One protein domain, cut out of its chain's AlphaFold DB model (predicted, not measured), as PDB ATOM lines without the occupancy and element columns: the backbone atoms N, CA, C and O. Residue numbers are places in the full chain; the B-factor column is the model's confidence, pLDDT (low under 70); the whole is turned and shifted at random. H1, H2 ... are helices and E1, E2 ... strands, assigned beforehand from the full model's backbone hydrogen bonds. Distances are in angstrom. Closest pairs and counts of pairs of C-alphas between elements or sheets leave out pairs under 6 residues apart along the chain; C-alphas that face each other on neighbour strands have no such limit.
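This is residues 18 to 198 of the 240 residues of an uncharacterized protein of Cordyceps militaris (strain CM01) (UniProt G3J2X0). With little regular structure, two antiparallel sheets make a sandwich: strongly twisted E7-E4-E1-E2-E9-E10 faces E3-E8-E5-E6, and H2 packs on E9. A jelly roll, one long hairpin over both sheets, pairs E2 with E9, E3 with E8, E4 with E7, E5 with E6. Of 181 printed residues, 70 are in named elements, class mixed, ordered E1 to E8, H1, E9, E10, H2 to H4. It is compact, radius of gyration of the C-alphas 15.5 A, spanning 46 by 41 by 31 A.

Look at E1, residues 22 to 26, and E2, residues 37 to 40, a hairpin with N 25 and O 38 within hydrogen-bond range, 2.7 A. H2, residues 155 to 163, touches H3, residues 167 to 170, closest at C-alphas 161 and 170, 6.2 A.

Find C-alpha 22 at (9.289, 256.842, -0.031); E1 runs 12.7 A. H4, residues 193 to 197, ends at (21.738, 238.579, 7.035).

Long links span residues 120 to 134 and 171 to 192. Residues 113 to 123, among others, have pLDDT under 70.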
ATOM      1  N   ILE A  18       5.407 266.578   6.877       56.31
ATOM      2  CA  ILE A  18       6.696 266.209   6.309       56.31
ATOM      3  C   ILE A  18       6.330 265.225   5.203       56.31
ATOM      4  O   ILE A  18       5.767 264.174   5.499       56.31
ATOM      5  N   ALA A  19       6.526 265.611   3.942       59.00
ATOM      6  CA  ALA A  19       6.266 264.703   2.839       59.00
ATOM      7  C   ALA A  19       7.086 263.433   3.089       59.00
ATOM      8  O   ALA A  19       8.305 263.504   3.291       59.00
ATOM      9  N   ALA A  20       6.406 262.291   3.155       62.00
ATOM     10  CA  ALA A  20       7.067 261.004   3.233       62.00
ATOM     11  C   ALA A  20       7.837 260.825   1.921       62.00
ATOM     12  O   ALA A  20       7.246 260.852   0.851       62.00
ATOM     13  N   ASN A  21       9.167 260.752   1.991       83.50
ATOM     14  CA  ASN A  21       9.991 260.495   0.812       83.50
ATOM     15  C   ASN A  21      10.186 258.985   0.734       83.50
ATOM     16  O   ASN A  21      11.106 258.453   1.352       83.50
ATOM     17  N   ASP A  22       9.299 258.301   0.025       91.56
ATOM     18  CA  ASP A  22       9.289 256.842  -0.031       91.56
ATOM     19  C   ASP A  22      10.264 256.341  -1.099       91.56
ATOM     20  O   ASP A  22      10.203 256.769  -2.253       91.56
ATOM     21  N   LEU A  23      11.156 255.417  -0.732       94.00
ATOM     22  CA  LEU A  23      12.170 254.860  -1.635       94.00
ATOM     23  C   LEU A  23      11.763 253.472  -2.129       94.00
ATOM     24  O   LEU A  23      11.864 252.504  -1.379       94.00
ATOM     25  N   PHE A  24      11.357 253.375  -3.392       95.69
ATOM     26  CA  PHE A  24      10.870 252.168  -4.054       95.69
ATOM     27  C   PHE A  24      11.960 251.427  -4.814       95.69
ATOM     28  O   PHE A  24      12.657 251.995  -5.646       95.69
ATOM     29  N   PHE A  25      12.006 250.127  -4.580       96.50
ATOM     30  CA  PHE A  25      12.918 249.137  -5.117       96.50
ATOM     31  C   PHE A  25      12.126 248.184  -6.018       96.50
ATOM     32  O   PHE A  25      11.225 247.480  -5.555       96.50
ATOM     33  N   VAL A  26      12.428 248.187  -7.318       95.56
ATOM     34  CA  VAL A  26      11.620 247.522  -8.359       95.56
ATOM     35  C   VAL A  26      12.396 246.370  -9.009       95.56
ATOM     36  O   VAL A  26      13.612 246.461  -9.187       95.56
ATOM     37  N   THR A  27      11.694 245.288  -9.367       88.81
ATOM     38  CA  THR A  27      12.269 244.043  -9.922       88.81
ATOM     39  C   THR A  27      12.507 244.055 -11.438       88.81
ATOM     40  O   THR A  27      13.219 243.196 -11.948       88.81
ATOM     41  N   GLY A  28      11.932 245.016 -12.169       81.81
ATOM     42  CA  GLY A  28      11.916 245.045 -13.635       81.81
ATOM     43  C   GLY A  28      12.672 246.214 -14.277       81.81
ATOM     44  O   GLY A  28      13.308 247.013 -13.581       81.81
ATOM     45  N   PRO A  29      12.610 246.327 -15.620       85.06
ATOM     46  CA  PRO A  29      13.163 247.460 -16.351       85.06
ATOM     47  C   PRO A  29      12.374 248.743 -16.061       85.06
ATOM     48  O   PRO A  29      11.142 248.766 -16.096       85.06
ATOM     49  N   GLY A  30      13.102 249.829 -15.813       89.25
ATOM     50  CA  GLY A  30      12.533 251.113 -15.436       89.25
ATOM     51  C   GLY A  30      11.828 251.104 -14.077       89.25
ATOM     52  O   GLY A  30      11.931 250.180 -13.275       89.25
ATOM     53  N   CYS A  31      11.080 252.174 -13.821       90.88
ATOM     54  CA  CYS A  31      10.396 252.413 -12.551       90.88
ATOM     55  C   CYS A  31       8.897 252.152 -12.666       90.88
ATOM     56  O   CYS A  31       8.068 253.022 -12.391       90.88
ATOM     57  N   ASN A  32       8.549 250.955 -13.135       90.44
ATOM     58  CA  ASN A  32       7.162 250.549 -13.276       90.44
ATOM     59  C   ASN A  32       6.614 250.007 -11.946       90.44
ATOM     60  O   ASN A  32       6.842 248.856 -11.600       90.44
ATOM     61  N   LEU A  33       5.838 250.813 -11.222       89.56
ATOM     62  CA  LEU A  33       5.186 250.375  -9.978       89.56
ATOM     63  C   LEU A  33       4.014 249.402 -10.198       89.56
ATOM     64  O   LEU A  33       3.436 248.922  -9.225       89.56
ATOM     65  N   ALA A  34       3.647 249.116 -11.453       91.00
ATOM     66  CA  ALA A  34       2.681 248.068 -11.765       91.00
ATOM     67  C   ALA A  34       3.270 246.658 -11.603       91.00
ATOM     68  O   ALA A  34       2.508 245.698 -11.610       91.00
ATOM     69  N   SER A  35       4.593 246.515 -11.458       90.25
ATOM     70  CA  SER A  35       5.213 245.253 -11.049       90.25
ATOM     71  C   SER A  35       5.361 245.172  -9.529       90.25
ATOM     72  O   SER A  35       5.185 246.160  -8.806       90.25
ATOM     73  N   GLY A  36       5.733 243.984  -9.046       94.00
ATOM     74  CA  GLY A  36       6.150 243.808  -7.661       94.00
ATOM     75  C   GLY A  36       7.262 244.793  -7.292       94.00
ATOM     76  O   GLY A  36       8.179 245.049  -8.081       94.00
ATOM     77  N   HIS A  37       7.158 245.370  -6.101       96.50
ATOM     78  CA  HIS A  37       8.143 246.302  -5.568       96.50
ATOM     79  C   HIS A  37       8.194 246.221  -4.045       96.50
ATOM     80  O   HIS A  37       7.247 245.790  -3.395       96.50
ATOM     81  N   SER A  38       9.297 246.679  -3.470       96.25
ATOM     82  CA  SER A  38       9.404 246.928  -2.033       96.25
ATOM     83  C   SER A  38       9.805 248.376  -1.808       96.25
ATOM     84  O   SER A  38      10.378 248.990  -2.703       96.25
ATOM     85  N   HIS A  39       9.482 248.973  -0.666       94.06
ATOM     86  CA  HIS A  39       9.986 250.307  -0.362       94.06
ATOM     87  C   HIS A  39      10.265 250.531   1.111       94.06
ATOM     88  O   HIS A  39       9.650 249.925   1.990       94.06
ATOM     89  N   CYS A  40      11.217 251.429   1.357       93.81
ATOM     90  CA  CYS A  40      11.367 252.054   2.656       93.81
ATOM     91  C   CYS A  40      10.371 253.207   2.749       93.81
ATOM     92  O   CYS A  40      10.482 254.168   1.984       93.81
ATOM     93  N   TYR A  41       9.408 253.099   3.666       92.06
ATOM     94  CA  TYR A  41       8.383 254.115   3.880       92.06
ATOM     95  C   TYR A  41       8.893 255.243   4.781       92.06
ATOM     96  O   TYR A  41       9.307 255.012   5.916       92.06
ATOM     97  N   SER A  42       8.869 256.476   4.279       89.62
ATOM     98  CA  SER A  42       9.343 257.678   4.971       89.62
ATOM     99  C   SER A  42      10.741 257.579   5.646       89.62
ATOM    100  O   SER A  42      10.894 258.035   6.789       89.62
ATOM    101  N   PRO A  43      11.795 257.035   4.996       89.56
ATOM    102  CA  PRO A  43      13.156 257.067   5.530       89.56
ATOM    103  C   PRO A  43      13.636 258.501   5.776       89.56
ATOM    104  O   PRO A  43      13.369 259.416   4.992       89.56
ATOM    105  N   GLN A  44      14.414 258.703   6.842       88.38
ATOM    106  CA  GLN A  44      15.013 260.006   7.135       88.38
ATOM    107  C   GLN A  44      16.042 260.403   6.059       88.38
ATOM    108  O   GLN A  44      16.748 259.530   5.537       88.38
ATOM    109  N   PRO A  45      16.214 261.705   5.755       89.12
ATOM    110  CA  PRO A  45      17.256 262.137   4.833       89.12
ATOM    111  C   PRO A  45      18.647 261.687   5.306       89.12
ATOM    112  O   PRO A  45      19.037 261.899   6.454       89.12
ATOM    113  N   GLY A  46      19.413 261.077   4.404       88.25
ATOM    114  CA  GLY A  46      20.749 260.536   4.658       88.25
ATOM    115  C   GLY A  46      20.797 259.219   5.438       88.25
ATOM    116  O   GLY A  46      21.907 258.769   5.755       88.25
ATOM    117  N   SER A  47      19.638 258.620   5.742       89.62
ATOM    118  CA  SER A  47      19.540 257.214   6.145       89.62
ATOM    119  C   SER A  47      19.726 256.308   4.928       89.62
ATOM    120  O   SER A  47      19.398 256.679   3.799       89.62
ATOM    121  N   CYS A  48      20.291 255.125   5.161       92.25
ATOM    122  CA  CYS A  48      20.512 254.142   4.115       92.25
ATOM    123  C   CYS A  48      19.375 253.123   4.119       92.25
ATOM    124  O   CYS A  48      19.151 252.460   5.126       92.25
ATOM    125  N   CYS A  49      18.688 252.962   2.996       94.06
ATOM    126  CA  CYS A  49      17.734 251.884   2.790       94.06
ATOM    127  C   CYS A  49      18.391 250.782   1.956       94.06
ATOM    128  O   CYS A  49      18.871 251.050   0.856       94.06
ATOM    129  N   THR A  50      18.427 249.553   2.463       93.94
ATOM    130  CA  THR A  50      19.080 248.409   1.814       93.94
ATOM    131  C   THR A  50      18.056 247.363   1.409       93.94
ATOM    132  O   THR A  50      17.271 246.914   2.242       93.94
ATOM    133  N   ALA A  51      18.110 246.928   0.155       94.38
ATOM    134  CA  ALA A  51      17.263 245.885  -0.399       94.38
ATOM    135  C   ALA A  51      18.100 244.716  -0.952       94.38
ATOM    136  O   ALA A  51      19.334 244.755  -1.028       94.38
ATOM    137  N   GLY A  52      17.405 243.647  -1.322       91.56
ATOM    138  CA  GLY A  52      17.959 242.427  -1.892       91.56
ATOM    139  C   GLY A  52      17.244 242.059  -3.183       91.56
ATOM    140  O   GLY A  52      16.164 242.577  -3.480       91.56
ATOM    141  N   ALA A  53      17.833 241.132  -3.936       91.69
ATOM    142  CA  ALA A  53      17.133 240.503  -5.049       91.69
ATOM    143  C   ALA A  53      15.770 239.932  -4.577       91.69
ATOM    144  O   ALA A  53      15.703 239.358  -3.488       91.69
ATOM    145  N   PRO A  54      14.692 240.063  -5.371       94.62
ATOM    146  CA  PRO A  54      14.683 240.550  -6.753       94.62
ATOM    147  C   PRO A  54      14.550 242.078  -6.895       94.62
ATOM    148  O   PRO A  54      14.589 242.588  -8.008       94.62
ATOM    149  N   PHE A  55      14.410 242.837  -5.807       95.62
ATOM    150  CA  PHE A  55      14.082 244.269  -5.829       95.62
ATOM    151  C   PHE A  55      15.304 245.182  -6.053       95.62
ATOM    152  O   PHE A  55      15.413 246.248  -5.467       95.62
ATOM    153  N   CYS A  56      16.253 244.788  -6.899       95.38
ATOM    154  CA  CYS A  56      17.478 245.562  -7.144       95.38
ATOM    155  C   CYS A  56      17.644 246.017  -8.597       95.38
ATOM    156  O   CYS A  56      18.763 246.279  -9.037       95.38
ATOM    157  N   GLY A  57      16.543 246.145  -9.345       92.94
ATOM    158  CA  GLY A  57      16.555 246.687 -10.702       92.94
ATOM    159  C   GLY A  57      16.677 248.209 -10.701       92.94
ATOM    160  O   GLY A  57      17.700 248.763 -11.111       92.94
ATOM    161  N   HIS A  58      15.642 248.885 -10.202       95.88
ATOM    162  CA  HIS A  58      15.535 250.344 -10.235       95.88
ATOM    163  C   HIS A  58      15.071 250.919  -8.899       95.88
ATOM    164  O   HIS A  58      14.288 250.300  -8.177       95.88
ATOM    165  N   LEU A  59      15.553 252.125  -8.613       95.38
ATOM    166  CA  LEU A  59      15.119 252.984  -7.531       95.38
ATOM    167  C   LEU A  59      14.190 254.064  -8.080       95.38
ATOM    168  O   LEU A  59      14.520 254.766  -9.039       95.38
ATOM    169  N   PHE A  60      13.072 254.242  -7.398       92.19
ATOM    170  CA  PHE A  60      12.117 255.311  -7.616       92.19
ATOM    171  C   PHE A  60      11.838 256.010  -6.286       92.19
ATOM    172  O   PHE A  60      11.771 255.343  -5.259       92.19
ATOM    173  N   CYS A  61      11.662 257.332  -6.282       91.19
ATOM    174  CA  CYS A  61      11.149 258.021  -5.099       91.19
ATOM    175  C   CYS A  61       9.741 258.548  -5.349       91.19
ATOM    176  O   CYS A  61       9.518 259.275  -6.321       91.19
ATOM    177  N   ASN A  62       8.809 258.204  -4.461       88.25
ATOM    178  CA  ASN A  62       7.496 258.834  -4.434       88.25
ATOM    179  C   ASN A  62       7.511 260.026  -3.481       88.25
ATOM    180  O   ASN A  62       8.170 259.982  -2.446       88.25
ATOM    181  N   ASP A  63       6.794 261.085  -3.856       85.81
ATOM    182  CA  ASP A  63       6.656 262.309  -3.059       85.81
ATOM    183  C   ASP A  63       7.989 262.980  -2.670       85.81
ATOM    184  O   ASP A  63       8.043 263.842  -1.788       85.81
ATOM    185  N   CYS A  64       9.070 262.666  -3.399       87.06
ATOM    186  CA  CYS A  64      10.307 263.423  -3.306       87.06
ATOM    187  C   CYS A  64      10.092 264.867  -3.756       87.06
ATOM    188  O   CYS A  64       9.595 265.141  -4.850       87.06
ATOM    189  N   HIS A  65      10.519 265.814  -2.924       88.31
ATOM    190  CA  HIS A  65      10.476 267.224  -3.289       88.31
ATOM    191  C   HIS A  65      11.480 267.547  -4.397       88.31
ATOM    192  O   HIS A  65      12.616 267.064  -4.398       88.31
ATOM    193  N   THR A  66      11.086 268.451  -5.297       89.00
ATOM    194  CA  THR A  66      11.983 269.036  -6.295       89.00
ATOM    195  C   THR A  66      13.267 269.536  -5.638       89.00
ATOM    196  O   THR A  66      13.241 270.313  -4.683       89.00
ATOM    197  N   GLY A  67      14.400 269.122  -6.192       88.94
ATOM    198  CA  GLY A  67      15.730 269.467  -5.715       88.94
ATOM    199  C   GLY A  67      16.373 268.408  -4.827       88.94
ATOM    200  O   GLY A  67      17.597 268.458  -4.695       88.94
ATOM    201  N   ASN A  68      15.613 267.452  -4.276       90.50
ATOM    202  CA  ASN A  68      16.178 266.338  -3.514       90.50
ATOM    203  C   ASN A  68      17.106 265.492  -4.394       90.50
ATOM    204  O   ASN A  68      16.853 265.295  -5.582       90.50
ATOM    205  N   ASP A  69      18.201 265.020  -3.806       91.31
ATOM    206  CA  ASP A  69      19.197 264.187  -4.475       91.31
ATOM    207  C   ASP A  69      19.026 262.731  -4.004       91.31
ATOM    208  O   ASP A  69      19.027 262.471  -2.803       91.31
ATOM    209  N   LEU A  70      18.885 261.790  -4.936       92.75
ATOM    210  CA  LEU A  70      18.863 260.348  -4.700       92.75
ATOM    211  C   LEU A  70      20.207 259.745  -5.107       92.75
ATOM    212  O   LEU A  70      20.767 260.123  -6.137       92.75
ATOM    213  N   TYR A  71      20.669 258.756  -4.350       93.50
ATOM    214  CA  TYR A  71      21.896 258.011  -4.620       93.50
ATOM    215  C   TYR A  71      21.621 256.517  -4.531       93.50
ATOM    216  O   TYR A  71      20.930 256.074  -3.615       93.50
ATOM    217  N   THR A  72      22.179 255.747  -5.462       95.00
ATOM    218  CA  THR A  72      22.094 254.284  -5.476       95.00
ATOM    219  C   THR A  72      23.454 253.653  -5.238       95.00
ATOM    220  O   THR A  72      24.493 254.228  -5.565       95.00
ATOM    221  N   PHE A  73      23.454 252.441  -4.694       94.62
ATOM    222  CA  PHE A  73      24.649 251.650  -4.432       94.62
ATOM    223  C   PHE A  73      24.394 250.204  -4.868       94.62
ATOM    224  O   PHE A  73      23.341 249.656  -4.535       94.62
ATOM    225  N   PRO A  74      25.348 249.541  -5.547       93.25
ATOM    226  CA  PRO A  74      25.176 248.187  -6.063       93.25
ATOM    227  C   PRO A  74      25.592 247.153  -5.000       93.25
ATOM    228  O   PRO A  74      26.167 246.112  -5.301       93.25
ATOM    229  N   SER A  75      25.407 247.506  -3.726       91.44
ATOM    230  CA  SER A  75      25.769 246.709  -2.558       91.44
ATOM    231  C   SER A  75      24.716 246.915  -1.475       91.44
ATOM    232  O   SER A  75      24.025 247.931  -1.484       91.44
ATOM    233  N   GLN A  76      24.638 246.017  -0.492       90.12
ATOM    234  CA  GLN A  76      23.748 246.147   0.676       90.12
ATOM    235  C   GLN A  76      24.228 247.213   1.684       90.12
ATOM    236  O   GLN A  76      24.078 247.069   2.893       90.12
ATOM    237  N   SER A  77      24.874 248.276   1.209       90.50
ATOM    238  CA  SER A  77      25.327 249.390   2.033       90.50
ATOM    239  C   SER A  77      25.431 250.667   1.205       90.50
ATOM    240  O   SER A  77      25.819 250.621   0.038       90.50
ATOM    241  N   CYS A  78      25.180 251.816   1.833       91.75
ATOM    242  CA  CYS A  78      25.436 253.135   1.247       91.75
ATOM    243  C   CYS A  78      26.867 253.618   1.563       91.75
ATOM    244  O   CYS A  78      27.116 254.796   1.829       91.75
ATOM    245  N   ARG A  79      27.825 252.679   1.622       88.69
ATOM    246  CA  ARG A  79      29.252 252.967   1.814       88.69
ATOM    247  C   ARG A  79      29.936 253.129   0.462       88.69
ATOM    248  O   ARG A  79      29.571 252.491  -0.520       88.69
ATOM    249  N   GLY A  80      30.988 253.942   0.434       88.19
ATOM    250  CA  GLY A  80      31.753 254.166  -0.789       88.19
ATOM    251  C   GLY A  80      31.142 255.230  -1.699       88.19
ATOM    252  O   GLY A  80      30.525 256.185  -1.224       88.19
ATOM    253  N   LYS A  81      31.415 255.108  -3.001       89.00
ATOM    254  CA  LYS A  81      30.939 256.025  -4.042       89.00
ATOM    255  C   LYS A  81      29.576 255.555  -4.548       89.00
ATOM    256  O   LYS A  81      29.410 254.364  -4.806       89.00
ATOM    257  N   ALA A  82      28.646 256.489  -4.733       91.81
ATOM    258  CA  ALA A  82      27.359 256.183  -5.346       91.81
ATOM    259  C   ALA A  82      27.547 255.601  -6.759       91.81
ATOM    260  O   ALA A  82      28.386 256.069  -7.535       91.81
ATOM    261  N   TYR A  83      26.760 254.580  -7.090       93.56
ATOM    262  CA  TYR A  83      26.722 253.970  -8.416       93.56
ATOM    263  C   TYR A  83      26.079 254.912  -9.430       93.56
ATOM    264  O   TYR A  83      26.681 255.248 -10.453       93.56
ATOM    265  N   ARG A  84      24.873 255.386  -9.115       94.00
ATOM    266  CA  ARG A  84      24.157 256.418  -9.861       94.00
ATOM    267  C   ARG A  84      23.556 257.422  -8.885       94.00
ATOM    268  O   ARG A  84      23.369 257.138  -7.702       94.00
ATOM    269  N   SER A  85      23.245 258.601  -9.399       92.12
ATOM    270  CA  SER A  85      22.515 259.622  -8.662       92.12
ATOM    271  C   SER A  85      21.515 260.321  -9.572       92.12
ATOM    272  O   SER A  85      21.675 260.360 -10.793       92.12
ATOM    273  N   CYS A  86      20.457 260.854  -8.975       91.94
ATOM    274  CA  CYS A  86      19.458 261.647  -9.675       91.94
ATOM    275  C   CYS A  86      19.004 262.795  -8.783       91.94
ATOM    276  O   CYS A  86      18.911 262.643  -7.571       91.94
ATOM    277  N   ARG A  87      18.734 263.953  -9.384       91.62
ATOM    278  CA  ARG A  87      18.104 265.075  -8.690       91.62
ATOM    279  C   ARG A  87      16.662 265.170  -9.143       91.62
ATOM    280  O   ARG A  87      16.433 265.306 -10.341       91.62
ATOM    281  N   GLU A  88      15.739 265.157  -8.193       89.94
ATOM    282  CA  GLU A  88      14.311 265.268  -8.461       89.94
ATOM    283  C   GLU A  88      14.007 266.631  -9.093       89.94
ATOM    284  O   GLU A  88      14.425 267.675  -8.581       89.94
ATOM    285  N   GLN A  89      13.332 266.629 -10.242       85.88
ATOM    286  CA  GLN A  89      13.093 267.838 -11.039       85.88
ATOM    287  C   GLN A  89      11.655 268.360 -10.908       85.88
ATOM    288  O   GLN A  89      11.373 269.468 -11.363       85.88
ATOM    289  N   GLY A  90      10.773 267.635 -10.215       76.88
ATOM    290  CA  GLY A  90       9.392 268.041  -9.966       76.88
ATOM    291  C   GLY A  90       8.384 267.341 -10.872       76.88
ATOM    292  O   GLY A  90       8.689 266.358 -11.544       76.88
ATOM    293  N   HIS A  91       7.140 267.829 -10.860       63.16
ATOM    294  CA  HIS A  91       5.998 267.135 -11.460       63.16
ATOM    295  C   HIS A  91       6.208 266.791 -12.948       63.16
ATOM    296  O   HIS A  91       6.096 267.651 -13.818       63.16
ATOM    297  N   GLY A  92       6.459 265.506 -13.225       62.94
ATOM    298  CA  GLY A  92       6.516 264.921 -14.571       62.94
ATOM    299  C   GLY A  92       7.816 264.178 -14.889       62.94
ATOM    300  O   GLY A  92       7.778 263.209 -15.643       62.94
ATOM    301  N   SER A  93       8.936 264.555 -14.271       64.44
ATOM    302  CA  SER A  93      10.253 263.927 -14.460       64.44
ATOM    303  C   SER A  93      10.738 263.297 -13.158       64.44
ATOM    304  O   SER A  93      11.685 263.758 -12.526       64.44
ATOM    305  N   ARG A  94      10.058 262.214 -12.769       80.69
ATOM    306  CA  ARG A  94      10.386 261.470 -11.551       80.69
ATOM    307  C   ARG A  94      11.729 260.768 -11.714       80.69
ATOM    308  O   ARG A  94      11.960 260.107 -12.731       80.69
ATOM    309  N   CYS A  95      12.597 260.893 -10.715       89.44
ATOM    310  CA  CYS A  95      13.866 260.179 -10.695       89.44
ATOM    311  C   CYS A  95      13.649 258.665 -10.780       89.44
ATOM    312  O   CYS A  95      13.054 258.057  -9.891       89.44
ATOM    313  N   CYS A  96      14.169 258.068 -11.852       93.12
ATOM    314  CA  CYS A  96      14.246 256.628 -12.032       93.12
ATOM    315  C   CYS A  96      15.705 256.234 -12.219       93.12
ATOM    316  O   CYS A  96      16.336 256.650 -13.192       93.12
ATOM    317  N   VAL A  97      16.258 255.493 -11.263       94.25
ATOM    318  CA  VAL A  97      17.704 255.289 -11.164       94.25
ATOM    319  C   VAL A  97      18.030 253.806 -11.112       94.25
ATOM    320  O   VAL A  97      17.497 253.083 -10.285       94.25
ATOM    321  N   GLU A  98      18.934 253.344 -11.966       94.06
ATOM    322  CA  GLU A  98      19.397 251.956 -11.942       94.06
ATOM    323  C   GLU A  98      20.152 251.633 -10.638       94.06
ATOM    324  O   GLU A  98      20.993 252.410 -10.165       94.06
ATOM    325  N   LEU A  99      19.867 250.455 -10.074       92.69
ATOM    326  CA  LEU A  99      20.521 249.905  -8.878       92.69
ATOM    327  C   LEU A  99      21.616 248.876  -9.220       92.69
ATOM    328  O   LEU A  99      22.392 248.493  -8.347       92.69
ATOM    329  N   GLY A 100      21.706 248.455 -10.486       88.00
ATOM    330  CA  GLY A 100      22.746 247.554 -10.993       88.00
ATOM    331  C   GLY A 100      22.412 246.058 -10.934       88.00
ATOM    332  O   GLY A 100      23.236 245.258 -11.361       88.00
ATOM    333  N   GLY A 101      21.236 245.659 -10.432       86.62
ATOM    334  CA  GLY A 101      20.744 244.276 -10.528       86.62
ATOM    335  C   GLY A 101      21.484 243.237  -9.675       86.62
ATOM    336  O   GLY A 101      21.312 242.044  -9.897       86.62
ATOM    337  N   GLY A 102      22.326 243.658  -8.727       87.31
ATOM    338  CA  GLY A 102      23.112 242.745  -7.890       87.31
ATOM    339  C   GLY A 102      22.285 241.963  -6.856       87.31
ATOM    340  O   GLY A 102      21.107 242.239  -6.633       87.31
ATOM    341  N   LYS A 103      22.940 241.027  -6.144       89.19
ATOM    342  CA  LYS A 103      22.336 240.258  -5.027       89.19
ATOM    343  C   LYS A 103      21.775 241.159  -3.915       89.19
ATOM    344  O   LYS A 103      20.857 240.770  -3.194       89.19
ATOM    345  N   GLY A 104      22.297 242.376  -3.798       92.12
ATOM    346  CA  GLY A 104      21.690 243.419  -2.996       92.12
ATOM    347  C   GLY A 104      22.115 244.806  -3.436       92.12
ATOM    348  O   GLY A 104      23.065 244.985  -4.198       92.12
ATOM    349  N   CYS A 105      21.370 245.782  -2.953       95.50
ATOM    350  CA  CYS A 105      21.470 247.162  -3.373       95.50
ATOM    351  C   CYS A 105      21.068 248.073  -2.220       95.50
ATOM    352  O   CYS A 105      20.466 247.639  -1.235       95.50
ATOM    353  N   ALA A 106      21.406 249.348  -2.337       95.50
ATOM    354  CA  ALA A 106      21.016 250.333  -1.352       95.50
ATOM    355  C   ALA A 106      20.726 251.677  -2.002       95.50
ATOM    356  O   ALA A 106      21.171 251.962  -3.117       95.50
ATOM    357  N   ALA A 107      19.993 252.506  -1.276       95.44
ATOM    358  CA  ALA A 107      19.692 253.860  -1.670       95.44
ATOM    359  C   ALA A 107      19.636 254.797  -0.471       95.44
ATOM    360  O   ALA A 107      19.277 254.406   0.638       95.44
ATOM    361  N   GLU A 108      19.949 256.059  -0.721       93.19
ATOM    362  CA  GLU A 108      19.708 257.149   0.217       93.19
ATOM    363  C   GLU A 108      19.194 258.370  -0.543       93.19
ATOM    364  O   GLU A 108      19.448 258.536  -1.741       93.19
ATOM    365  N   TRP A 109      18.496 259.249   0.167       92.44
ATOM    366  CA  TRP A 109      18.060 260.531  -0.370       92.44
ATOM    367  C   TRP A 109      18.510 261.675   0.536       92.44
ATOM    368  O   TRP A 109      18.687 261.505   1.742       92.44
ATOM    369  N   HIS A 110      18.716 262.851  -0.049       90.00
ATOM    370  CA  HIS A 110      19.168 264.054   0.647       90.00
ATOM    371  C   HIS A 110      18.344 265.262   0.225       90.00
ATOM    372  O   HIS A 110      17.946 265.390  -0.932       90.00
ATOM    373  N   ILE A 111      18.161 266.196   1.158       88.50
ATOM    374  CA  ILE A 111      17.561 267.498   0.864       88.50
ATOM    375  C   ILE A 111      18.515 268.287  -0.044       88.50
ATOM    376  O   ILE A 111      19.720 268.383   0.221       88.50
ATOM    377  N   GLY A 112      17.971 268.846  -1.126       81.75
ATOM    378  CA  GLY A 112      18.735 269.495  -2.189       81.75
ATOM    379  C   GLY A 112      19.770 270.517  -1.716       81.75
ATOM    380  O   GLY A 112      19.518 271.355  -0.856       81.75
ATOM    381  N   GLY A 113      20.963 270.460  -2.317       67.38
ATOM    382  CA  GLY A 113      22.050 271.417  -2.064       67.38
ATOM    383  C   GLY A 113      22.936 271.085  -0.861       67.38
ATOM    384  O   GLY A 113      24.030 271.640  -0.758       67.38
ATOM    385  N   ALA A 114      22.540 270.134  -0.013       59.69
ATOM    386  CA  ALA A 114      23.314 269.775   1.168       59.69
ATOM    387  C   ALA A 114      24.618 269.022   0.838       59.69
ATOM    388  O   ALA A 114      25.611 269.206   1.542       59.69
ATOM    389  N   ARG A 115      24.643 268.147  -0.190       60.69
ATOM    390  CA  ARG A 115      25.744 267.159  -0.334       60.69
ATOM    391  C   ARG A 115      26.150 266.728  -1.744       60.69
ATOM    392  O   ARG A 115      27.086 265.937  -1.854       60.69
ATOM    393  N   LYS A 116      25.567 267.292  -2.812       57.62
ATOM    394  CA  LYS A 116      25.772 266.821  -4.200       57.62
ATOM    395  C   LYS A 116      27.231 266.564  -4.593       57.62
ATOM    396  O   LYS A 116      27.531 265.577  -5.242       57.62
ATOM    397  N   ARG A 117      28.165 267.406  -4.141       54.19
ATOM    398  CA  ARG A 117      29.584 267.254  -4.492       54.19
ATOM    399  C   ARG A 117      30.320 266.162  -3.717       54.19
ATOM    400  O   ARG A 117      31.324 265.683  -4.222       54.19
ATOM    401  N   SER A 118      29.867 265.767  -2.526       58.56
ATOM    402  CA  SER A 118      30.640 264.860  -1.669       58.56
ATOM    403  C   SER A 118      30.436 263.387  -2.006       58.56
ATOM    404  O   SER A 118      31.402 262.647  -1.932       58.56
ATOM    405  N   MET A 119      29.226 262.944  -2.360       61.31
ATOM    406  CA  MET A 119      28.951 261.508  -2.565       61.31
ATOM    407  C   MET A 119      29.358 261.004  -3.952       61.31
ATOM    408  O   MET A 119      29.750 259.848  -4.103       61.31
ATOM    409  N   ASP A 120      29.378 261.898  -4.941       63.62
ATOM    410  CA  ASP A 120      29.882 261.586  -6.281       63.62
ATOM    411  C   ASP A 120      31.425 261.526  -6.321       63.62
ATOM    412  O   ASP A 120      32.003 260.939  -7.241       63.62
ATOM    413  N   THR A 121      32.114 262.129  -5.339       58.94
ATOM    414  CA  THR A 121      33.582 262.312  -5.366       58.94
ATOM    415  C   THR A 121      34.340 261.699  -4.192       58.94
ATOM    416  O   THR A 121      35.518 261.386  -4.348       58.94
ATOM    417  N   LYS A 122      33.705 261.493  -3.032       64.44
ATOM    418  CA  LYS A 122      34.350 260.970  -1.826       64.44
ATOM    419  C   LYS A 122      33.554 259.800  -1.259       64.44
ATOM    420  O   LYS A 122      32.361 259.917  -0.991       64.44
ATOM    421  N   ALA A 123      34.250 258.688  -1.039       65.75
ATOM    422  CA  ALA A 123      33.695 257.536  -0.351       65.75
ATOM    423  C   ALA A 123      33.206 257.937   1.047       65.75
ATOM    424  O   ALA A 123      33.944 258.559   1.816       65.75
ATOM    425  N   ARG A 124      31.963 257.582   1.371       71.44
ATOM    426  CA  ARG A 124      31.447 257.707   2.733       71.44
ATOM    427  C   ARG A 124      31.931 256.516   3.558       71.44
ATOM    428  O   ARG A 124      31.764 255.372   3.134       71.44
ATOM    429  N   GLU A 125      32.521 256.796   4.718       68.50
ATOM    430  CA  GLU A 125      33.046 255.762   5.618       68.50
ATOM    431  C   GLU A 125      31.911 255.044   6.365       68.50
ATOM    432  O   GLU A 125      31.912 253.815   6.434       68.50
ATOM    433  N   GLU A 126      30.887 255.769   6.844       67.94
ATOM    434  CA  GLU A 126      29.824 255.170   7.667       67.94
ATOM    435  C   GLU A 126      28.420 255.746   7.422       67.94
ATOM    436  O   GLU A 126      28.197 256.962   7.395       67.94
ATOM    437  N   CYS A 127      27.447 254.843   7.277       70.81
ATOM    438  CA  CYS A 127      26.017 255.140   7.356       70.81
ATOM    439  C   CYS A 127      25.590 255.059   8.816       70.81
ATOM    440  O   CYS A 127      25.885 254.064   9.473       70.81
ATOM    441  N   THR A 128      24.919 256.095   9.313       68.12
ATOM    442  CA  THR A 128      24.511 256.181  10.722       68.12
ATOM    443  C   THR A 128      23.286 255.331  11.028       68.12
ATOM    444  O   THR A 128      23.190 254.806  12.126       68.12
ATOM    445  N   VAL A 129      22.381 255.174  10.058       81.62
ATOM    446  CA  VAL A 129      21.151 254.388  10.200       81.62
ATOM    447  C   VAL A 129      20.929 253.593   8.917       81.62
ATOM    448  O   VAL A 129      21.068 254.143   7.818       81.62
ATOM    449  N   VAL A 130      20.641 252.302   9.067       87.25
ATOM    450  CA  VAL A 130      20.356 251.374   7.968       87.25
ATOM    451  C   VAL A 130      18.967 250.789   8.188       87.25
ATOM    452  O   VAL A 130      18.695 250.264   9.263       87.25
ATOM    453  N   HIS A 131      18.115 250.860   7.171       89.81
ATOM    454  CA  HIS A 131      16.760 250.315   7.166       89.81
ATOM    455  C   HIS A 131      16.610 249.272   6.061       89.81
ATOM    456  O   HIS A 131      17.247 249.371   5.014       89.81
ATOM    457  N   HIS A 132      15.718 248.307   6.272       92.50
ATOM    458  CA  HIS A 132      15.196 247.463   5.198       92.50
ATOM    459  C   HIS A 132      13.814 247.970   4.784       92.50
ATOM    460  O   HIS A 132      13.146 248.611   5.606       92.50
ATOM    461  N   PRO A 133      13.361 247.684   3.552       94.44
ATOM    462  CA  PRO A 133      11.983 247.927   3.168       94.44
ATOM    463  C   PRO A 133      11.020 247.324   4.189       94.44
ATOM    464  O   PRO A 133      11.189 246.176   4.600       94.44
ATOM    465  N   ASN A 134      10.025 248.108   4.588       94.19
ATOM    466  CA  ASN A 134       8.967 247.694   5.508       94.19
ATOM    467  C   ASN A 134       7.618 247.498   4.801       94.19
ATOM    468  O   ASN A 134       6.644 247.078   5.419       94.19
ATOM    469  N   HIS A 135       7.568 247.769   3.497       95.19
ATOM    470  CA  HIS A 135       6.402 247.559   2.656       95.19
ATOM    471  C   HIS A 135       6.797 246.776   1.401       95.19
ATOM    472  O   HIS A 135       7.763 247.127   0.718       95.19
ATOM    473  N   MET A 136       6.063 245.703   1.100       96.94
ATOM    474  CA  MET A 136       6.163 244.962  -0.156       96.94
ATOM    475  C   MET A 136       4.803 244.892  -0.838       96.94
ATOM    476  O   MET A 136       3.787 244.567  -0.222       96.94
ATOM    477  N   VAL A 137       4.827 245.140  -2.140       97.06
ATOM    478  CA  VAL A 137       3.711 244.965  -3.057       97.06
ATOM    479  C   VAL A 137       4.043 243.814  -3.993       97.06
ATOM    480  O   VAL A 137       5.108 243.796  -4.614       97.06
ATOM    481  N   TYR A 138       3.121 242.867  -4.120       96.62
ATOM    482  CA  TYR A 138       3.257 241.717  -5.010       96.62
ATOM    483  C   TYR A 138       1.920 241.371  -5.667       96.62
ATOM    484  O   TYR A 138       0.876 241.920  -5.312       96.62
ATOM    485  N   PHE A 139       1.962 240.476  -6.647       96.56
ATOM    486  CA  PHE A 139       0.784 239.923  -7.301       96.56
ATOM    487  C   PHE A 139       0.797 238.421  -7.045       96.56
ATOM    488  O   PHE A 139       1.829 237.791  -7.251       96.56
ATOM    489  N   ASP A 140      -0.303 237.878  -6.522       96.94
ATOM    490  CA  ASP A 140      -0.419 236.431  -6.308       96.94
ATOM    491  C   ASP A 140      -0.636 235.674  -7.633       96.94
ATOM    492  O   ASP A 140      -0.739 236.281  -8.701       96.94
ATOM    493  N   GLU A 141      -0.732 234.343  -7.571       97.06
ATOM    494  CA  GLU A 141      -0.969 233.469  -8.735       97.06
ATOM    495  C   GLU A 141      -2.203 233.856  -9.575       97.06
ATOM    496  O   GLU A 141      -2.272 233.560 -10.765       97.06
ATOM    497  N   ASN A 142      -3.175 234.552  -8.974       97.38
ATOM    498  CA  ASN A 142      -4.400 234.996  -9.638       97.38
ATOM    499  C   ASN A 142      -4.272 236.423 -10.200       97.38
ATOM    500  O   ASN A 142      -5.260 237.005 -10.653       97.38
ATOM    501  N   GLY A 143      -3.079 237.022 -10.135       96.31
ATOM    502  CA  GLY A 143      -2.830 238.407 -10.520       96.31
ATOM    503  C   GLY A 143      -3.442 239.427  -9.557       96.31
ATOM    504  O   GLY A 143      -3.570 240.602  -9.911       96.31
ATOM    505  N   VAL A 144      -3.848 239.022  -8.348       97.62
ATOM    506  CA  VAL A 144      -4.415 239.951  -7.366       97.62
ATOM    507  C   VAL A 144      -3.278 240.686  -6.672       97.62
ATOM    508  O   VAL A 144      -2.407 240.075  -6.054       97.62
ATOM    509  N   ARG A 145      -3.308 242.020  -6.744       97.31
ATOM    510  CA  ARG A 145      -2.357 242.884  -6.039       97.31
ATOM    511  C   ARG A 145      -2.527 242.746  -4.525       97.31
ATOM    512  O   ARG A 145      -3.631 242.895  -3.997       97.31
ATOM    513  N   ARG A 146      -1.421 242.511  -3.829       97.88
ATOM    514  CA  ARG A 146      -1.317 242.399  -2.372       97.88
ATOM    515  C   ARG A 146      -0.289 243.393  -1.852       97.88
ATOM    516  O   ARG A 146       0.674 243.714  -2.542       97.88
ATOM    517  N   GLU A 147      -0.515 243.859  -0.632       97.62
ATOM    518  CA  GLU A 147       0.346 244.809   0.073       97.62
ATOM    519  C   GLU A 147       0.547 244.300   1.494       97.62
ATOM    520  O   GLU A 147      -0.427 244.086   2.228       97.62
ATOM    521  N   ILE A 148       1.802 244.079   1.867       96.56
ATOM    522  CA  ILE A 148       2.165 243.543   3.175       96.56
ATOM    523  C   ILE A 148       3.123 244.479   3.894       96.56
ATOM    524  O   ILE A 148       4.024 245.075   3.299       96.56
ATOM    525  N   TYR A 149       2.915 244.571   5.198       95.12
ATOM    526  CA  TYR A 149       3.856 245.149   6.130       95.12
ATOM    527  C   TYR A 149       4.885 244.089   6.517       95.12
ATOM    528  O   TYR A 149       4.535 242.984   6.933       95.12
ATOM    529  N   MET A 150       6.158 244.438   6.386       93.19
ATOM    530  CA  MET A 150       7.279 243.609   6.805       93.19
ATOM    531  C   MET A 150       7.964 244.337   7.959       93.19
ATOM    532  O   MET A 150       8.718 245.279   7.703       93.19
ATOM    533  N   PRO A 151       7.715 243.949   9.219       81.50
ATOM    534  CA  PRO A 151       8.501 244.489  10.317       81.50
ATOM    535  C   PRO A 151       9.977 244.167  10.075       81.50
ATOM    536  O   PRO A 151      10.331 243.201   9.384       81.50
ATOM    537  N   VAL A 152      10.870 244.983  10.617       72.19
ATOM    538  CA  VAL A 152      12.297 244.747  10.425       72.19
ATOM    539  C   VAL A 152      12.672 243.352  10.891       72.19
ATOM    540  O   VAL A 152      12.180 242.866  11.906       72.19
ATOM    541  N   ARG A 153      13.553 242.727  10.091       75.06
ATOM    542  CA  ARG A 153      13.954 241.302  10.045       75.06
ATOM    543  C   ARG A 153      13.220 240.460   9.012       75.06
ATOM    544  O   ARG A 153      13.806 239.505   8.511       75.06
ATOM    545  N   ASP A 154      12.007 240.833   8.631       89.81
ATOM    546  CA  ASP A 154      11.198 239.983   7.760       89.81
ATOM    547  C   ASP A 154      11.375 240.266   6.267       89.81
ATOM    548  O   ASP A 154      10.957 239.456   5.445       89.81
ATOM    549  N   PHE A 155      12.053 241.355   5.897       92.00
ATOM    550  CA  PHE A 155      12.272 241.713   4.495       92.00
ATOM    551  C   PHE A 155      12.904 240.573   3.680       92.00
ATOM    552  O   PHE A 155      12.354 240.163   2.662       92.00
ATOM    553  N   PHE A 156      14.032 240.013   4.132       90.38
ATOM    554  CA  PHE A 156      14.698 238.933   3.396       90.38
ATOM    555  C   PHE A 156      13.869 237.648   3.358       90.38
ATOM    556  O   PHE A 156      13.885 236.939   2.354       90.38
ATOM    557  N   LYS A 157      13.104 237.377   4.420       92.69
ATOM    558  CA  LYS A 157      12.164 236.259   4.466       92.69
ATOM    559  C   LYS A 157      11.046 236.442   3.433       92.69
ATOM    560  O   LYS A 157      10.768 235.526   2.669       92.69
ATOM    561  N   ALA A 158      10.457 237.633   3.351       95.19
ATOM    562  CA  ALA A 158       9.468 237.966   2.334       95.19
ATOM    563  C   ALA A 158      10.063 237.902   0.917       95.19
ATOM    564  O   ALA A 158       9.428 237.365   0.017       95.19
ATOM    565  N   CYS A 159      11.304 238.361   0.707       94.19
ATOM    566  CA  CYS A 159      11.998 238.192  -0.574       94.19
ATOM    567  C   CYS A 159      12.174 236.719  -0.959       94.19
ATOM    568  O   CYS A 159      11.989 236.393  -2.127       94.19
ATOM    569  N   ALA A 160      12.512 235.842  -0.009       93.38
ATOM    570  CA  ALA A 160      12.635 234.407  -0.264       93.38
ATOM    571  C   ALA A 160      11.289 233.804  -0.692       93.38
ATOM    572  O   ALA A 160      11.205 233.207  -1.762       93.38
ATOM    573  N   HIS A 161      10.219 234.067   0.068       95.81
ATOM    574  CA  HIS A 161       8.874 233.619  -0.299       95.81
ATOM    575  C   HIS A 161       8.423 234.178  -1.660       95.81
ATOM    576  O   HIS A 161       7.807 233.467  -2.444       95.81
ATOM    577  N   TYR A 162       8.761 235.435  -1.974       95.75
ATOM    578  CA  TYR A 162       8.467 236.048  -3.270       95.75
ATOM    579  C   TYR A 162       9.206 235.355  -4.421       95.75
ATOM    580  O   TYR A 162       8.595 235.075  -5.448       95.75
ATOM    581  N   LYS A 163      10.510 235.081  -4.272       94.12
ATOM    582  CA  LYS A 163      11.311 234.394  -5.300       94.12
ATOM    583  C   LYS A 163      10.796 232.981  -5.580       94.12
ATOM    584  O   LYS A 163      10.801 232.566  -6.730       94.12
ATOM    585  N   ASN A 164      10.356 232.284  -4.537       95.56
ATOM    586  CA  ASN A 164       9.864 230.910  -4.619       95.56
ATOM    587  C   ASN A 164       8.371 230.823  -4.979       95.56
ATOM    588  O   ASN A 164       7.805 229.734  -4.948       95.56
ATOM    589  N   GLU A 165       7.719 231.956  -5.269       96.31
ATOM    590  CA  GLU A 165       6.280 232.029  -5.561       96.31
ATOM    591  C   GLU A 165       5.395 231.431  -4.442       96.31
ATOM    592  O   GLU A 165       4.285 230.947  -4.663       96.31
ATOM    593  N   GLU A 166       5.859 231.502  -3.191       97.19
ATOM    594  CA  GLU A 166       5.173 230.990  -2.001       97.19
ATOM    595  C   GLU A 166       4.111 231.994  -1.509       97.19
ATOM    596  O   GLU A 166       4.152 232.513  -0.389       97.19
ATOM    597  N   TRP A 167       3.123 232.292  -2.359       97.44
ATOM    598  CA  TRP A 167       2.109 233.333  -2.121       97.44
ATOM    599  C   TRP A 167       1.328 233.142  -0.816       97.44
ATOM    600  O   TRP A 167       0.953 234.119  -0.164       97.44
ATOM    601  N   GLY A 168       1.097 231.886  -0.421       97.56
ATOM    602  CA  GLY A 168       0.435 231.535   0.833       97.56
ATOM    603  C   GLY A 168       1.249 231.910   2.074       97.56
ATOM    604  O   GLY A 168       0.662 232.309   3.078       97.56
ATOM    605  N   GLU A 169       2.581 231.842   2.006       97.00
ATOM    606  CA  GLU A 169       3.468 232.301   3.081       97.00
ATOM    607  C   GLU A 169       3.537 233.829   3.116       97.00
ATOM    608  O   GLU A 169       3.429 234.425   4.189       97.00
ATOM    609  N   LEU A 170       3.595 234.483   1.947       96.62
ATOM    610  CA  LEU A 170       3.501 235.944   1.854       96.62
ATOM    611  C   LEU A 170       2.184 236.490   2.430       96.62
ATOM    612  O   LEU A 170       2.169 237.530   3.084       96.62
ATOM    613  N   ALA A 171       1.076 235.770   2.258       97.25
ATOM    614  CA  ALA A 171      -0.222 236.179   2.787       97.25
ATOM    615  C   ALA A 171      -0.313 236.134   4.327       97.25
ATOM    616  O   ALA A 171      -1.271 236.668   4.891       97.25
ATOM    617  N   LYS A 172       0.652 235.501   5.013       96.50
ATOM    618  CA  LYS A 172       0.713 235.458   6.485       96.50
ATOM    619  C   LYS A 172       1.325 236.719   7.092       96.50
ATOM    620  O   LYS A 172       1.165 236.927   8.296       96.50
ATOM    621  N   PHE A 173       2.019 237.543   6.304       95.56
ATOM    622  CA  PHE A 173       2.514 238.827   6.788       95.56
ATOM    623  C   PHE A 173       1.344 239.768   7.110       95.56
ATOM    624  O   PHE A 173       0.284 239.684   6.477       95.56
ATOM    625  N   PRO A 174       1.505 240.675   8.091       94.81
ATOM    626  CA  PRO A 174       0.500 241.689   8.365       94.81
ATOM    627  C   PRO A 174       0.187 242.509   7.108       94.81
ATOM    628  O   PRO A 174       1.061 242.779   6.287       94.81
ATOM    629  N   LYS A 175      -1.068 242.934   6.955       96.25
ATOM    630  CA  LYS A 175      -1.453 243.823   5.854       96.25
ATOM    631  C   LYS A 175      -0.823 245.199   6.033       96.25
ATOM    632  O   LYS A 175      -0.693 245.689   7.157       96.25
ATOM    633  N   TRP A 176      -0.488 245.838   4.918       95.06
ATOM    634  CA  TRP A 176      -0.102 247.242   4.935       95.06
ATOM    635  C   TRP A 176      -1.308 248.143   5.257       95.06
ATOM    636  O   TRP A 176      -2.352 248.056   4.614       95.06
ATOM    637  N   GLU A 177      -1.153 249.019   6.247       93.81
ATOM    638  CA  GLU A 177      -2.139 249.995   6.737       93.81
ATOM    639  C   GLU A 177      -1.491 251.376   6.984       93.81
ATOM    640  O   GLU A 177      -1.937 252.138   7.840       93.81
ATOM    641  N   ASN A 178      -0.448 251.721   6.214       85.19
ATOM    642  CA  ASN A 178       0.369 252.936   6.377       85.19
ATOM    643  C   ASN A 178       1.177 252.964   7.686       85.19
ATOM    644  O   ASN A 178       1.273 253.996   8.354       85.19
ATOM    645  N   GLN A 179       1.747 251.821   8.073       87.06
ATOM    646  CA  GLN A 179       2.614 251.733   9.242       87.06
ATOM    647  C   GLN A 179       3.975 252.388   8.959       87.06
ATOM    648  O   GLN A 179       4.609 252.135   7.936       87.06
ATOM    649  N   SER A 180       4.456 253.226   9.875       81.81
ATOM    650  CA  SER A 180       5.799 253.805   9.795       81.81
ATOM    651  C   SER A 180       6.841 252.907  10.451       81.81
ATOM    652  O   SER A 180       6.500 252.034  11.246       81.81
ATOM    653  N   TYR A 181       8.117 253.192  10.185       77.75
ATOM    654  CA  TYR A 181       9.201 252.675  11.013       77.75
ATOM    655  C   TYR A 181       8.972 253.013  12.491       77.75
ATOM    656  O   TYR A 181       8.614 254.139  12.848       77.75
ATOM    657  N   THR A 182       9.191 252.016  13.330       78.12
ATOM    658  CA  THR A 182       9.226 252.073  14.787       78.12
ATOM    659  C   THR A 182      10.676 251.963  15.268       78.12
ATOM    660  O   THR A 182      11.588 251.715  14.481       78.12
ATOM    661  N   GLU A 183      10.931 252.158  16.562       72.88
ATOM    662  CA  GLU A 183      12.284 251.974  17.124       72.88
ATOM    663  C   GLU A 183      12.779 250.522  17.002       72.88
ATOM    664  O   GLU A 183      13.983 250.283  16.871       72.88
ATOM    665  N   ASP A 184      11.846 249.564  16.964       71.38
ATOM    666  CA  ASP A 184      12.132 248.149  16.715       71.38
ATOM    667  C   ASP A 184      12.642 247.908  15.283       71.38
ATOM    668  O   ASP A 184      13.246 246.872  14.998       71.38
ATOM    669  N   ASP A 185      12.454 248.890  14.394       70.38
ATOM    670  CA  ASP A 185      12.885 248.846  13.006       70.38
ATOM    671  C   ASP A 185      14.293 249.417  12.746       70.38
ATOM    672  O   ASP A 185      14.775 249.465  11.608       70.38
ATOM    673  N   ASP A 186      15.010 249.830  13.787       73.06
ATOM    674  CA  ASP A 186      16.405 250.240  13.644       73.06
ATOM    675  C   ASP A 186      17.349 249.023  13.674       73.06
ATOM    676  O   ASP A 186      17.556 248.375  14.703       73.06
ATOM    677  N   VAL A 187      17.993 248.732  12.536       70.69
ATOM    678  CA  VAL A 187      18.952 247.620  12.393       70.69
ATOM    679  C   VAL A 187      20.182 247.812  13.294       70.69
ATOM    680  O   VAL A 187      20.870 246.844  13.624       70.69
ATOM    681  N   SER A 188      20.481 249.041  13.729       70.31
ATOM    682  CA  SER A 188      21.580 249.299  14.664       70.31
ATOM    683  C   SER A 188      21.341 248.686  16.050       70.31
ATOM    684  O   SER A 188      22.311 248.296  16.705       70.31
ATOM    685  N   ASN A 189      20.077 248.485  16.439       66.56
ATOM    686  CA  ASN A 189      19.691 247.811  17.681       66.56
ATOM    687  C   ASN A 189      19.834 246.280  17.598       66.56
ATOM    688  O   ASN A 189      19.670 245.576  18.596       66.56
ATOM    689  N   ILE A 190      20.178 245.741  16.424       66.31
ATOM    690  CA  ILE A 190      20.318 244.303  16.202       66.31
ATOM    691  C   ILE A 190      21.746 243.876  16.538       66.31
ATOM    692  O   ILE A 190      22.690 244.048  15.762       66.31
ATOM    693  N   THR A 191      21.901 243.278  17.717       66.31
ATOM    694  CA  THR A 191      23.187 242.772  18.217       66.31
ATOM    695  C   THR A 191      23.681 241.537  17.460       66.31
ATOM    696  O   THR A 191      24.886 241.309  17.390       66.31
ATOM    697  N   ASP A 192      22.777 240.763  16.850       70.44
ATOM    698  CA  ASP A 192      23.109 239.578  16.049       70.44
ATOM    699  C   ASP A 192      22.928 239.835  14.546       70.44
ATOM    700  O   ASP A 192      21.994 239.365  13.891       70.44
ATOM    701  N   LYS A 193      23.857 240.611  13.981       65.38
ATOM    702  CA  LYS A 193      23.880 240.909  12.541       65.38
ATOM    703  C   LYS A 193      24.072 239.656  11.688       65.38
ATOM    704  O   LYS A 193      23.645 239.632  10.538       65.38
ATOM    705  N   LYS A 194      24.719 238.616  12.224       64.56
ATOM    706  CA  LYS A 194      25.020 237.405  11.457       64.56
ATOM    707  C   LYS A 194      23.752 236.585  11.242       64.56
ATOM    708  O   LYS A 194      23.492 236.209  10.106       64.56
ATOM    709  N   ALA A 195      22.923 236.404  12.271       61.66
ATOM    710  CA  ALA A 195      21.603 235.795  12.111       61.66
ATOM    711  C   ALA A 195      20.667 236.638  11.229       61.66
ATOM    712  O   ALA A 195      19.818 236.087  10.539       61.66
ATOM    713  N   PHE A 196      20.834 237.964  11.224       60.31
ATOM    714  CA  PHE A 196      19.982 238.876  10.460       60.31
ATOM    715  C   PHE A 196      20.172 238.770   8.937       60.31
ATOM    716  O   PHE A 196      19.195 238.748   8.196       60.31
ATOM    717  N   TYR A 197      21.421 238.705   8.467       60.28
ATOM    718  CA  TYR A 197      21.738 238.579   7.035       60.28
ATOM    719  C   TYR A 197      21.896 237.133   6.567       60.28
ATOM    720  O   TYR A 197      22.166 236.899   5.390       60.28
ATOM    721  N   SER A 198      21.725 236.163   7.468       53.91
ATOM    722  CA  SER A 198      21.605 234.761   7.087       53.91
ATOM    723  C   SER A 198      20.220 234.554   6.480       53.91
ATOM    724  O   SER A 198      19.330 233.976   7.097       53.91
TER     725      SER A 198